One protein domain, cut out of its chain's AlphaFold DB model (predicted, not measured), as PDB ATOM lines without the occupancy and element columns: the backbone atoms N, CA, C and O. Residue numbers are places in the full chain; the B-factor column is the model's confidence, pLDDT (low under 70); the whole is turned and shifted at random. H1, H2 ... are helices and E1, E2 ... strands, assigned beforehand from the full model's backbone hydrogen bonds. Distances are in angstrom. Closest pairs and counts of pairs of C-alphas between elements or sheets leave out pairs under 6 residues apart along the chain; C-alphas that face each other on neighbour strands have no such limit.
ATOM      1  N   PRO A 142     176.794 197.795 194.345       84.25
ATOM      2  CA  PRO A 142     177.153 198.435 195.605       84.25
ATOM      3  C   PRO A 142     177.264 197.380 196.711       84.25
ATOM      4  O   PRO A 142     176.413 196.498 196.825       84.25
ATOM      5  N   CYS A 143     178.303 197.484 197.537       83.25
ATOM      6  CA  CYS A 143     178.493 196.592 198.677       83.25
ATOM      7  C   CYS A 143     177.401 196.830 199.728       83.25
ATOM      8  O   CYS A 143     177.267 197.945 200.234       83.25
ATOM      9  N   GLN A 144     176.650 195.782 200.076       84.00
ATOM     10  CA  GLN A 144     175.582 195.865 201.079       84.00
ATOM     11  C   GLN A 144     176.094 195.650 202.515       84.00
ATOM     12  O   GLN A 144     175.386 195.942 203.477       84.00
ATOM     13  N   GLY A 145     177.350 195.216 202.660       86.38
ATOM     14  CA  GLY A 145     177.969 194.896 203.944       86.38
ATOM     15  C   GLY A 145     177.710 193.453 204.375       86.38
ATOM     16  O   GLY A 145     176.721 192.835 203.980       86.38
ATOM     17  N   ALA A 146     178.614 192.923 205.197       88.81
ATOM     18  CA  ALA A 146     178.563 191.536 205.640       88.81
ATOM     19  C   ALA A 146     177.483 191.336 206.704       88.81
ATOM     20  O   ALA A 146     177.372 192.129 207.644       88.81
ATOM     21  N   GLU A 147     176.706 190.269 206.557       90.12
ATOM     22  CA  GLU A 147     175.640 189.916 207.486       90.12
ATOM     23  C   GLU A 147     176.210 189.317 208.779       90.12
ATOM     24  O   GLU A 147     177.046 188.410 208.766       90.12
ATOM     25  N   VAL A 148     175.735 189.826 209.914       88.69
ATOM     26  CA  VAL A 148     176.018 189.297 211.244       88.69
ATOM     27  C   VAL A 148     174.702 188.985 211.933       88.69
ATOM     28  O   VAL A 148     173.860 189.861 212.145       88.69
ATOM     29  N   GLN A 149     174.548 187.719 212.300       87.00
ATOM     30  CA  GLN A 149     173.398 187.239 213.046       87.00
ATOM     31  C   GLN A 149     173.569 187.558 214.533       87.00
ATOM     32  O   GLN A 149     174.626 187.306 215.117       87.00
ATOM     33  N   VAL A 150     172.524 188.111 215.143       83.50
ATOM     34  CA  VAL A 150     172.441 188.367 216.581       83.50
ATOM     35  C   VAL A 150     171.263 187.560 217.105       83.50
ATOM     36  O   VAL A 150     170.151 187.690 216.604       83.50
ATOM     37  N   SER A 151     171.471 186.727 218.127       77.88
ATOM     38  CA  SER A 151     170.420 185.823 218.633       77.88
ATOM     39  C   SER A 151     169.217 186.536 219.276       77.88
ATOM     40  O   SER A 151     168.269 185.889 219.715       77.88
ATOM     41  N   THR A 152     169.259 187.863 219.399       78.12
ATOM     42  CA  THR A 152     168.246 188.672 220.077       78.12
ATOM     43  C   THR A 152     168.051 190.011 219.369       78.12
ATOM     44  O   THR A 152     168.897 190.435 218.585       78.12
ATOM     45  N   THR A 153     166.969 190.721 219.705       84.81
ATOM     46  CA  THR A 153     166.643 192.015 219.092       84.81
ATOM     47  C   THR A 153     167.775 193.033 219.265       84.81
ATOM     48  O   THR A 153     168.042 193.516 220.374       84.81
ATOM     49  N   VAL A 154     168.383 193.431 218.151       85.19
ATOM     50  CA  VAL A 154     169.492 194.396 218.081       85.19
ATOM     51  C   VAL A 154     169.100 195.749 218.690       85.19
ATOM     52  O   VAL A 154     169.926 196.420 219.297       85.19
ATOM     53  N   TRP A 155     167.828 196.141 218.622       84.12
ATOM     54  CA  TRP A 155     167.346 197.424 219.146       84.12
ATOM     55  C   TRP A 155     167.684 197.673 220.620       84.12
ATOM     56  O   TRP A 155     168.126 198.763 220.972       84.12
ATOM     57  N   ALA A 156     167.492 196.669 221.475       83.44
ATOM     58  CA  ALA A 156     167.701 196.805 222.915       83.44
ATOM     59  C   ALA A 156     169.034 196.202 223.384       83.44
ATOM     60  O   ALA A 156     169.598 196.656 224.383       83.44
ATOM     61  N   ASN A 157     169.536 195.191 222.666       86.50
ATOM     62  CA  ASN A 157     170.685 194.394 223.097       86.50
ATOM     63  C   ASN A 157     171.992 194.798 222.416       86.50
ATOM     64  O   ASN A 157     173.064 194.490 222.935       86.50
ATOM     65  N   TYR A 158     171.935 195.538 221.309       87.75
ATOM     66  CA  TYR A 158     173.133 196.083 220.692       87.75
ATOM     67  C   TYR A 158     173.542 197.409 221.359       87.75
ATOM     68  O   TYR A 158     172.709 198.304 221.525       87.75
ATOM     69  N   PRO A 159     174.815 197.576 221.752       88.00
ATOM     70  CA  PRO A 159     175.298 198.798 222.390       88.00
ATOM     71  C   PRO A 159     175.575 199.894 221.344       88.00
ATOM     72  O   PRO A 159     176.719 200.161 220.978       88.00
ATOM     73  N   TRP A 160     174.509 200.527 220.849       87.31
ATOM     74  CA  TRP A 160     174.552 201.538 219.781       87.31
ATOM     75  C   TRP A 160     175.473 202.728 220.067       87.31
ATOM     76  O   TRP A 160     176.113 203.246 219.155       87.31
ATOM     77  N   HIS A 161     175.602 203.129 221.330       86.44
ATOM     78  CA  HIS A 161     176.486 204.215 221.764       86.44
ATOM     79  C   HIS A 161     177.979 203.912 221.575       86.44
ATOM     80  O   HIS A 161     178.780 204.838 221.649       86.44
ATOM     81  N   LEU A 162     178.383 202.663 221.294       85.25
ATOM     82  CA  LEU A 162     179.772 202.356 220.916       85.25
ATOM     83  C   LEU A 162     180.164 202.933 219.549       85.25
ATOM     84  O   LEU A 162     181.352 203.098 219.285       85.25
ATOM     85  N   HIS A 163     179.184 203.233 218.692       85.06
ATOM     86  CA  HIS A 163     179.415 203.882 217.397       85.06
ATOM     87  C   HIS A 163     179.514 205.399 217.499       85.06
ATOM     88  O   HIS A 163     179.865 206.042 216.514       85.06
ATOM     89  N   ASP A 164     179.210 205.981 218.662       84.50
ATOM     90  CA  ASP A 164     179.320 207.418 218.876       84.50
ATOM     91  C   ASP A 164     180.794 207.804 219.125       84.50
ATOM     92  O   ASP A 164     181.365 207.437 220.164       84.50
ATOM     93  N   PRO A 165     181.427 208.582 218.223       76.75
ATOM     94  CA  PRO A 165     182.817 209.004 218.383       76.75
ATOM     95  C   PRO A 165     183.060 209.837 219.651       76.75
ATOM     96  O   PRO A 165     184.187 209.889 220.143       76.75
ATOM     97  N   SER A 166     182.022 210.483 220.198       77.62
ATOM     98  CA  SER A 166     182.120 211.296 221.415       77.62
ATOM     99  C   SER A 166     182.222 210.457 222.693       77.62
ATOM    100  O   SER A 166     182.850 210.885 223.662       77.62
ATOM    101  N   MET A 167     181.661 209.243 222.684       70.25
ATOM    102  CA  MET A 167     181.655 208.327 223.830       70.25
ATOM    103  C   MET A 167     182.921 207.461 223.895       70.25
ATOM    104  O   MET A 167     183.303 207.005 224.974       70.25
ATOM    105  N   HIS A 168     183.605 207.262 222.761       68.75
ATOM    106  CA  HIS A 168     184.808 206.428 222.649       68.75
ATOM    107  C   HIS A 168     185.971 207.102 221.881       68.75
ATOM    108  O   HIS A 168     186.459 206.569 220.883       68.75
ATOM    109  N   PRO A 169     186.522 208.227 222.376       63.31
ATOM    110  CA  PRO A 169     187.571 208.974 221.669       63.31
ATOM    111  C   PRO A 169     188.900 208.213 221.518       63.31
ATOM    112  O   PRO A 169     189.706 208.540 220.654       63.31
ATOM    113  N   SER A 170     189.154 207.198 222.350       63.34
ATOM    114  CA  SER A 170     190.403 206.423 222.349       63.34
ATOM    115  C   SER A 170     190.330 205.099 221.582       63.34
ATOM    116  O   SER A 170     191.365 204.459 221.394       63.34
ATOM    117  N   LYS A 171     189.137 204.656 221.163       72.50
ATOM    118  CA  LYS A 171     188.951 203.364 220.492       72.50
ATOM    119  C   LYS A 171     187.715 203.381 219.592       72.50
ATOM    120  O   LYS A 171     186.676 202.836 219.956       72.50
ATOM    121  N   ALA A 172     187.847 204.019 218.431       77.38
ATOM    122  CA  ALA A 172     186.849 203.927 217.371       77.38
ATOM    123  C   ALA A 172     186.769 202.482 216.859       77.38
ATOM    124  O   ALA A 172     187.796 201.812 216.718       77.38
ATOM    125  N   LEU A 173     185.554 202.000 216.614       83.94
ATOM    126  CA  LEU A 173     185.340 200.686 216.018       83.94
ATOM    127  C   LEU A 173     185.874 200.674 214.584       83.94
ATOM    128  O   LEU A 173     185.801 201.676 213.882       83.94
ATOM    129  N   SER A 174     186.373 199.522 214.145       84.81
ATOM    130  CA  SER A 174     186.875 199.304 212.780       84.81
ATOM    131  C   SER A 174     185.770 199.216 211.710       84.81
ATOM    132  O   SER A 174     186.052 199.024 210.523       84.81
ATOM    133  N   PHE A 175     184.505 199.331 212.120       88.19
ATOM    134  CA  PHE A 175     183.335 199.087 211.291       88.19
ATOM    135  C   PHE A 175     182.154 199.987 211.667       88.19
ATOM    136  O   PHE A 175     182.079 200.498 212.785       88.19
ATOM    137  N   THR A 176     181.197 200.109 210.747       88.31
ATOM    138  CA  THR A 176     179.921 200.814 210.932       88.31
ATOM    139  C   THR A 176     178.761 199.888 210.561       88.31
ATOM    140  O   THR A 176     178.883 199.066 209.653       88.31
ATOM    141  N   VAL A 177     177.626 200.007 211.253       88.19
ATOM    142  CA  VAL A 177     176.394 199.276 210.909       88.19
ATOM    143  C   VAL A 177     175.678 200.003 209.764       88.19
ATOM    144  O   VAL A 177     175.397 201.195 209.876       88.19
ATOM    145  N   CYS A 178     175.419 199.302 208.659       85.75
ATOM    146  CA  CYS A 178     174.901 199.864 207.406       85.75
ATOM    147  C   CYS A 178     173.387 199.684 207.248       85.75
ATOM    148  O   CYS A 178     172.681 200.609 206.847       85.75
ATOM    149  N   SER A 179     172.877 198.502 207.574       83.88
ATOM    150  CA  SER A 179     171.448 198.203 207.545       83.88
ATOM    151  C   SER A 179     171.115 197.150 208.594       83.88
ATOM    152  O   SER A 179     171.991 196.480 209.145       83.88
ATOM    153  N   GLN A 180     169.833 197.036 208.910       85.19
ATOM    154  CA  GLN A 180     169.321 196.072 209.872       85.19
ATOM    155  C   GLN A 180     167.962 195.570 209.404       85.19
ATOM    156  O   GLN A 180     167.184 196.323 208.813       85.19
ATOM    157  N   ASN A 181     167.674 194.304 209.690       85.00
ATOM    158  CA  ASN A 181     166.379 193.718 209.376       85.00
ATOM    159  C   ASN A 181     165.276 194.315 210.273       85.00
ATOM    160  O   ASN A 181     165.534 194.745 211.400       85.00
ATOM    161  N   CYS A 182     164.029 194.324 209.796       80.25
ATOM    162  CA  CYS A 182     162.879 194.840 210.541       80.25
ATOM    163  C   CYS A 182     162.591 194.035 211.818       80.25
ATOM    164  O   CYS A 182     162.123 194.607 212.803       80.25
ATOM    165  N   THR A 183     162.926 192.741 211.829       80.94
ATOM    166  CA  THR A 183     162.847 191.886 213.024       80.94
ATOM    167  C   THR A 183     163.969 192.172 214.022       80.94
ATOM    168  O   THR A 183     163.806 191.950 215.218       80.94
ATOM    169  N   GLY A 184     165.079 192.755 213.554       82.06
ATOM    170  CA  GLY A 184     166.237 193.085 214.374       82.06
ATOM    171  C   GLY A 184     167.096 191.881 214.756       82.06
ATOM    172  O   GLY A 184     167.805 191.986 215.747       82.06
ATOM    173  N   ASP A 185     167.038 190.774 214.010       86.62
ATOM    174  CA  ASP A 185     167.853 189.567 214.261       86.62
ATOM    175  C   ASP A 185     169.170 189.562 213.467       86.62
ATOM    176  O   ASP A 185     170.103 188.818 213.770       86.62
ATOM    177  N   THR A 186     169.262 190.396 212.429       88.25
ATOM    178  CA  THR A 186     170.438 190.490 211.562       88.25
ATOM    179  C   THR A 186     170.836 191.946 211.350       88.25
ATOM    180  O   THR A 186     169.990 192.837 211.191       88.25
ATOM    181  N   ILE A 187     172.147 192.189 211.393       90.62
ATOM    182  CA  ILE A 187     172.766 193.485 211.106       90.62
ATOM    183  C   ILE A 187     173.773 193.328 209.975       90.62
ATOM    184  O   ILE A 187     174.548 192.376 209.960       90.62
ATOM    185  N   HIS A 188     173.798 194.288 209.058       90.38
ATOM    186  CA  HIS A 188     174.840 194.378 208.043       90.38
ATOM    187  C   HIS A 188     175.923 195.337 208.506       90.38
ATOM    188  O   HIS A 188     175.655 196.481 208.889       90.38
ATOM    189  N   ILE A 189     177.162 194.867 208.455       91.25
ATOM    190  CA  ILE A 189     178.334 195.600 208.908       91.25
ATOM    191  C   ILE A 189     179.232 195.931 207.716       91.25
ATOM    192  O   ILE A 189     179.582 195.069 206.908       91.25
ATOM    193  N   CYS A 190     179.653 197.189 207.639       90.81
ATOM    194  CA  CYS A 190     180.611 197.675 206.660       90.81
ATOM    195  C   CYS A 190     181.930 198.039 207.347       90.81
ATOM    196  O   CYS A 190     181.953 198.833 208.289       90.81
ATOM    197  N   SER A 191     183.038 197.490 206.850       90.31
ATOM    198  CA  SER A 191     184.382 197.908 207.268       90.31
ATOM    199  C   SER A 191     184.664 199.352 206.841       90.31
ATOM    200  O   SER A 191     184.253 199.761 205.754       90.31
ATOM    201  N   HIS A 192     185.439 200.109 207.624       86.44
ATOM    202  CA  HIS A 192     185.955 201.419 207.188       86.44
ATOM    203  C   HIS A 192     186.934 201.325 206.011       86.44
ATOM    204  O   HIS A 192     187.144 202.312 205.314       86.44
ATOM    205  N   SER A 193     187.504 200.142 205.754       86.00
ATOM    206  CA  SER A 193     188.329 199.865 204.570       86.00
ATOM    207  C   SER A 193     187.519 199.383 203.356       86.00
ATOM    208  O   SER A 193     188.096 198.923 202.370       86.00
ATOM    209  N   CYS A 194     186.183 199.446 203.412       86.56
ATOM    210  CA  CYS A 194     185.312 199.064 202.303       86.56
ATOM    211  C   CYS A 194     185.427 200.060 201.137       86.56
ATOM    212  O   CYS A 194     185.193 201.255 201.302       86.56
ATOM    213  N   ALA A 195     185.706 199.551 199.933       81.25
ATOM    214  CA  ALA A 195     185.722 200.340 198.698       81.25
ATOM    215  C   ALA A 195     184.311 200.674 198.160       81.25
ATOM    216  O   ALA A 195     184.182 201.331 197.130       81.25
ATOM    217  N   GLY A 196     183.249 200.194 198.823       79.12
ATOM    218  CA  GLY A 196     181.845 200.421 198.454       79.12
ATOM    219  C   GLY A 196     181.352 199.622 197.243       79.12
ATOM    220  O   GLY A 196     180.171 199.686 196.916       79.12
ATOM    221  N   ILE A 197     182.231 198.852 196.599       80.88
ATOM    222  CA  ILE A 197     181.975 198.134 195.347       80.88
ATOM    223  C   ILE A 197     182.401 196.674 195.505       80.88
ATOM    224  O   ILE A 197     183.467 196.406 196.063       80.88
ATOM    225  N   VAL A 198     181.591 195.741 194.995       80.50
ATOM    226  CA  VAL A 198     181.944 194.317 194.930       80.50
ATOM    227  C   VAL A 198     182.408 193.968 193.506       80.50
ATOM    228  O   VAL A 198     181.714 194.309 192.545       80.50
ATOM    229  N   PRO A 199     183.586 193.335 193.333       69.56
ATOM    230  CA  PRO A 199     184.126 192.996 192.013       69.56
ATOM    231  C   PRO A 199     183.407 191.818 191.336       69.56
ATOM    232  O   PRO A 199     183.559 191.638 190.131       69.56
ATOM    233  N   ASP A 200     182.626 191.036 192.086       71.50
ATOM    234  CA  ASP A 200     181.866 189.892 191.586       71.50
ATOM    235  C   ASP A 200     180.358 190.108 191.785       71.50
ATOM    236  O   ASP A 200     179.891 190.378 192.888       71.50
ATOM    237  N   SER A 201     179.590 189.954 190.707       64.62
ATOM    238  CA  SER A 201     178.127 190.083 190.701       64.62
ATOM    239  C   SER A 201     177.388 189.028 191.536       64.62
ATOM    240  O   SER A 201     176.192 189.186 191.767       64.62
ATOM    241  N   GLN A 202     178.064 187.956 191.967       69.75
ATOM    242  CA  GLN A 202     177.465 186.898 192.790       69.75
ATOM    243  C   GLN A 202     177.600 187.133 194.301       69.75
ATOM    244  O   GLN A 202     176.887 186.491 195.068       69.75
ATOM    245  N   SER A 203     178.489 188.032 194.738       75.25
ATOM    246  CA  SER A 203     178.665 188.338 196.159       75.25
ATOM    247  C   SER A 203     177.964 189.642 196.530       75.25
ATOM    248  O   SER A 203     178.106 190.665 195.865       75.25
ATOM    249  N   GLU A 204     177.228 189.624 197.638       80.81
ATOM    250  CA  GLU A 204     176.569 190.811 198.200       80.81
ATOM    251  C   GLU A 204     177.525 191.643 199.083       80.81
ATOM    252  O   GLU A 204     177.226 192.786 199.444       80.81
ATOM    253  N   SER A 205     178.696 191.083 199.420       86.12
ATOM    254  CA  SER A 205     179.649 191.630 200.392       86.12
ATOM    255  C   SER A 205     181.091 191.653 199.887       86.12
ATOM    256  O   SER A 205     181.551 190.746 199.196       86.12
ATOM    257  N   CYS A 206     181.825 192.692 200.288       86.88
ATOM    258  CA  CYS A 206     183.256 192.837 200.031       86.88
ATOM    259  C   CYS A 206     184.109 191.975 200.984       86.88
ATOM    260  O   CYS A 206     183.722 191.799 202.141       86.88
ATOM    261  N   ASP A 207     185.301 191.525 200.570       84.94
ATOM    262  CA  ASP A 207     186.196 190.722 201.432       84.94
ATOM    263  C   ASP A 207     186.552 191.448 202.740       84.94
ATOM    264  O   ASP A 207     186.416 190.885 203.825       84.94
ATOM    265  N   SER A 208     186.867 192.748 202.668       86.38
ATOM    266  CA  SER A 208     187.117 193.586 203.852       86.38
ATOM    267  C   SER A 208     185.936 193.612 204.833       86.38
ATOM    268  O   SER A 208     186.118 193.759 206.039       86.38
ATOM    269  N   CYS A 209     184.708 193.507 204.320       87.38
ATOM    270  CA  CYS A 209     183.471 193.521 205.090       87.38
ATOM    271  C   CYS A 209     183.267 192.169 205.789       87.38
ATOM    272  O   CYS A 209     182.913 192.131 206.966       87.38
ATOM    273  N   ILE A 210     183.555 191.070 205.083       86.69
ATOM    274  CA  ILE A 210     183.503 189.696 205.603       86.69
ATOM    275  C   ILE A 210     184.559 189.505 206.703       86.69
ATOM    276  O   ILE A 210     184.258 188.975 207.775       86.69
ATOM    277  N   GLU A 211     185.778 190.008 206.495       88.00
ATOM    278  CA  GLU A 211     186.837 189.989 207.508       88.00
ATOM    279  C   GLU A 211     186.468 190.819 208.747       88.00
ATOM    280  O   GLU A 211     186.674 190.370 209.880       88.00
ATOM    281  N   ALA A 212     185.864 191.999 208.558       87.19
ATOM    282  CA  ALA A 212     185.391 192.831 209.662       87.19
ATOM    283  C   ALA A 212     184.278 192.145 210.472       87.19
ATOM    284  O   ALA A 212     184.329 192.165 211.704       87.19
ATOM    285  N   ALA A 213     183.329 191.469 209.817       87.75
ATOM    286  CA  ALA A 213     182.312 190.650 210.484       87.75
ATOM    287  C   ALA A 213     182.931 189.481 211.276       87.75
ATOM    288  O   ALA A 213     182.499 189.165 212.385       87.75
ATOM    289  N   GLY A 214     184.006 188.882 210.754       86.44
ATOM    290  CA  GLY A 214     184.775 187.831 211.423       86.44
ATOM    291  C   GLY A 214     185.682 188.313 212.564       86.44
ATOM    292  O   GLY A 214     186.233 187.474 213.295       86.44
ATOM    293  N   SER A 215     185.837 189.631 212.733       90.81
ATOM    294  CA  SER A 215     186.764 190.234 213.688       90.81
ATOM    295  C   SER A 215     186.421 189.904 215.144       90.81
ATOM    296  O   SER A 215     185.273 189.664 215.534       90.81
ATOM    297  N   ARG A 216     187.449 189.932 216.002       87.81
ATOM    298  CA  ARG A 216     187.281 189.740 217.451       87.81
ATOM    299  C   ARG A 216     186.398 190.826 218.074       87.81
ATOM    300  O   ARG A 216     185.738 190.562 219.075       87.81
ATOM    301  N   GLU A 217     186.390 192.029 217.504       86.12
ATOM    302  CA  GLU A 217     185.614 193.162 218.013       86.12
ATOM    303  C   GLU A 217     184.114 192.907 217.865       86.12
ATOM    304  O   GLU A 217     183.410 192.909 218.878       86.12
ATOM    305  N   VAL A 218     183.664 192.575 216.648       87.56
ATOM    306  CA  VAL A 218     182.267 192.219 216.346       87.56
ATOM    307  C   VAL A 218     181.828 191.019 217.179       87.56
ATOM    308  O   VAL A 218     180.844 191.113 217.910       87.56
ATOM    309  N   LYS A 219     182.614 189.933 217.182       88.31
ATOM    310  CA  LYS A 219     182.317 188.738 217.991       88.31
ATOM    311  C   LYS A 219     182.186 189.055 219.481       88.31
ATOM    312  O   LYS A 219     181.311 188.512 220.143       88.31
ATOM    313  N   SER A 220     183.016 189.956 220.017       86.81
ATOM    314  CA  SER A 220     182.929 190.354 221.428       86.81
ATOM    315  C   SER A 220     181.675 191.168 221.748       86.81
ATOM    316  O   SER A 220     181.160 191.064 222.857       86.81
ATOM    317  N   ILE A 221     181.200 191.992 220.808       87.00
ATOM    318  CA  ILE A 221     179.989 192.800 220.979       87.00
ATOM    319  C   ILE A 221     178.757 191.901 220.900       87.00
ATOM    320  O   ILE A 221     177.919 191.974 221.792       87.00
ATOM    321  N   VAL A 222     178.691 191.019 219.898       87.75
ATOM    322  CA  VAL A 222     177.589 190.056 219.735       87.75
ATOM    323  C   VAL A 222     177.507 189.128 220.945       87.75
ATOM    324  O   VAL A 222     176.460 189.049 221.577       87.75
ATOM    325  N   TRP A 223     178.630 188.545 221.373       86.81
ATOM    326  CA  TRP A 223     178.661 187.688 222.561       86.81
ATOM    327  C   TRP A 223     178.169 188.410 223.830       86.81
ATOM    328  O   TRP A 223     177.424 187.839 224.625       86.81
ATOM    329  N   ARG A 224     178.525 189.690 224.025       83.62
ATOM    330  CA  ARG A 224     178.035 190.492 225.165       83.62
ATOM    331  C   ARG A 224     176.557 190.861 225.057       83.62
ATOM    332  O   ARG A 224     175.904 190.963 226.090       83.62
ATOM    333  N   ALA A 225     176.057 191.086 223.845       82.25
ATOM    334  CA  ALA A 225     174.643 191.348 223.593       82.25
ATOM    335  C   ALA A 225     173.779 190.112 223.898       82.25
ATOM    336  O   ALA A 225     172.650 190.250 224.359       82.25
ATOM    337  N   GLU A 226     174.327 188.915 223.672       83.12
ATOM    338  CA  GLU A 226     173.664 187.631 223.930       83.12
ATOM    339  C   GLU A 226     173.771 187.175 225.389       83.12
ATOM    340  O   GLU A 226     172.913 186.448 225.883       83.12
ATOM    341  N   THR A 227     174.808 187.608 226.107       80.25
ATOM    342  CA  THR A 227     174.973 187.251 227.517       80.25
ATOM    343  C   THR A 227     174.020 188.093 228.374       80.25
ATOM    344  O   THR A 227     174.242 189.282 228.596       80.25
ATOM    345  N   GLU A 228     172.948 187.475 228.879       64.19
ATOM    346  CA  GLU A 228     171.893 188.159 229.648       64.19
ATOM    347  C   GLU A 228     172.381 188.765 230.970       64.19
ATOM    348  O   GLU A 228     171.797 189.723 231.471       64.19
ATOM    349  N   THR A 229     173.462 188.232 231.545       64.50
ATOM    350  CA  THR A 229     173.988 188.742 232.813       64.50
ATOM    351  C   THR A 229     175.094 189.766 232.568       64.50
ATOM    352  O   THR A 229     176.108 189.445 231.941       64.50
ATOM    353  N   PRO A 230     174.951 191.001 233.082       62.31
ATOM    354  CA  PRO A 230     176.034 191.960 233.022       62.31
ATOM    355  C   PRO A 230     177.228 191.420 233.806       62.31
ATOM    356  O   PRO A 230     177.155 191.195 235.015       62.31
ATOM    357  N   VAL A 231     178.340 191.201 233.111       63.06
ATOM    358  CA  VAL A 231     179.568 190.704 233.728       63.06
ATOM    359  C   VAL A 231     180.063 191.761 234.724       63.06
ATOM    360  O   VAL A 231     180.418 192.884 234.362       63.06
ATOM    361  N   ASN A 232     180.029 191.405 236.010       60.62
ATOM    362  CA  ASN A 232     180.390 192.293 237.111       60.62
ATOM    363  C   ASN A 232     181.798 192.880 236.904       60.62
ATOM    364  O   ASN A 232     182.769 192.138 236.788       60.62
ATOM    365  N   GLY A 233     181.905 194.213 236.902       66.06
ATOM    366  CA  GLY A 233     183.185 194.928 236.829       66.06
ATOM    367  C   GLY A 233     183.566 195.483 235.453       66.06
ATOM    368  O   GLY A 233     184.619 196.107 235.339       66.06
ATOM    369  N   LEU A 234     182.733 195.317 234.419       67.88
ATOM    370  CA  LEU A 234     182.930 196.026 233.151       67.88
ATOM    371  C   LEU A 234     182.529 197.498 233.245       67.88
ATOM    372  O   LEU A 234     181.659 197.894 234.019       67.88
ATOM    373  N   ASN A 235     183.169 198.311 232.405       79.75
ATOM    374  CA  ASN A 235     182.780 199.699 232.212       79.75
ATOM    375  C   ASN A 235     181.358 199.759 231.622       79.75
ATOM    376  O   ASN A 235     181.065 199.046 230.659       79.75
ATOM    377  N   LEU A 236     180.509 200.634 232.173       80.12
ATOM    378  CA  LEU A 236     179.120 200.865 231.746       80.12
ATOM    379  C   LEU A 236     179.003 201.156 230.244       80.12
ATOM    380  O   LEU A 236     177.982 200.861 229.637       80.12
ATOM    381  N   VAL A 237     180.069 201.674 229.630       82.00
ATOM    382  CA  VAL A 237     180.112 201.968 228.193       82.00
ATOM    383  C   VAL A 237     179.966 200.711 227.323       82.00
ATOM    384  O   VAL A 237     179.573 200.815 226.174       82.00
ATOM    385  N   TYR A 238     180.201 199.498 227.827       82.38
ATOM    386  CA  TYR A 238     180.032 198.272 227.026       82.38
ATOM    387  C   TYR A 238     178.672 197.583 227.187       82.38
ATOM    388  O   TYR A 238     178.467 196.527 226.586       82.38
TER     389      TYR A 238
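This is residues 142 to 238 of the 417 residues of an uncharacterized protein of Thanatephorus cucumeris (strain AG1-IB / isolate 7/3/14) (UniProt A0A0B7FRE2). A small three-stranded sheet, E1, E3 and E2, has helix H3 packed close beside its strands, while H4 follows H3 and only grazes the sheet. Two long unnamed stretches, residues 192 to 206 and 227 to 238, hold the two ends of the longest axis, and residues 231 to 236 stick out free. The printed part has 97 residues, 42 of them, under half, in named elements, in the order E1 H1 H2 E2 E3 H3 H4; the class is mixed, and the sheet is antiparallel. It is compact, with a radius of gyration of the C-alphas of 14.0 A, and spans 46 by 31 by 20 A, only just elongated.

E1, residues 146 to 149, begins at C-alpha 146 (178.563, 191.536, 205.640). H1 is residues 154 to 157 and H2 residues 160 to 163. E2, residues 175 to 180, is 14.4 A long; E3, residues 186 to 191, is 16.4 A. H3 is residues 207 to 213. H4, residues 216 to 226, is 15.2 A long and ends at C-alpha 226 (173.664, 187.631, 223.930).

E1 and E3 are antiparallel, with N 148 and O 187 at 2.8 A. E2 and E3 form an antiparallel hairpin, with N 178 and O 188 at 2.8 A. E1, H1 H2, E2 make a split strand-helix-strand unit, two strands running the same way with E3 between them; its crossover is right-handed. H3 is on the sheet, over none of its strands but only just, as 2 of its C-alphas fall on E1; the closest C-alphas of H3 and E3, Cys 209 and Ser 191, are 5.0 A apart. H1 and H4 are close but not clearly touching, Asn 157 and Ala 225 having the closest C-alphas, 5.0 A. In H3 and H4 every O i to N i+4 pair is within hydrogen-bond range; H1 and H2 are too short for one.

The C-alphas farthest apart, of Ser 201 and Gly 233, are 46.7 A apart. The printed part has no cut; the links H2 to E2 and E3 to H3 are long. The pLDDT is under 70 at residues 168 to 170, 199, 201 to 202 and 228 to 234.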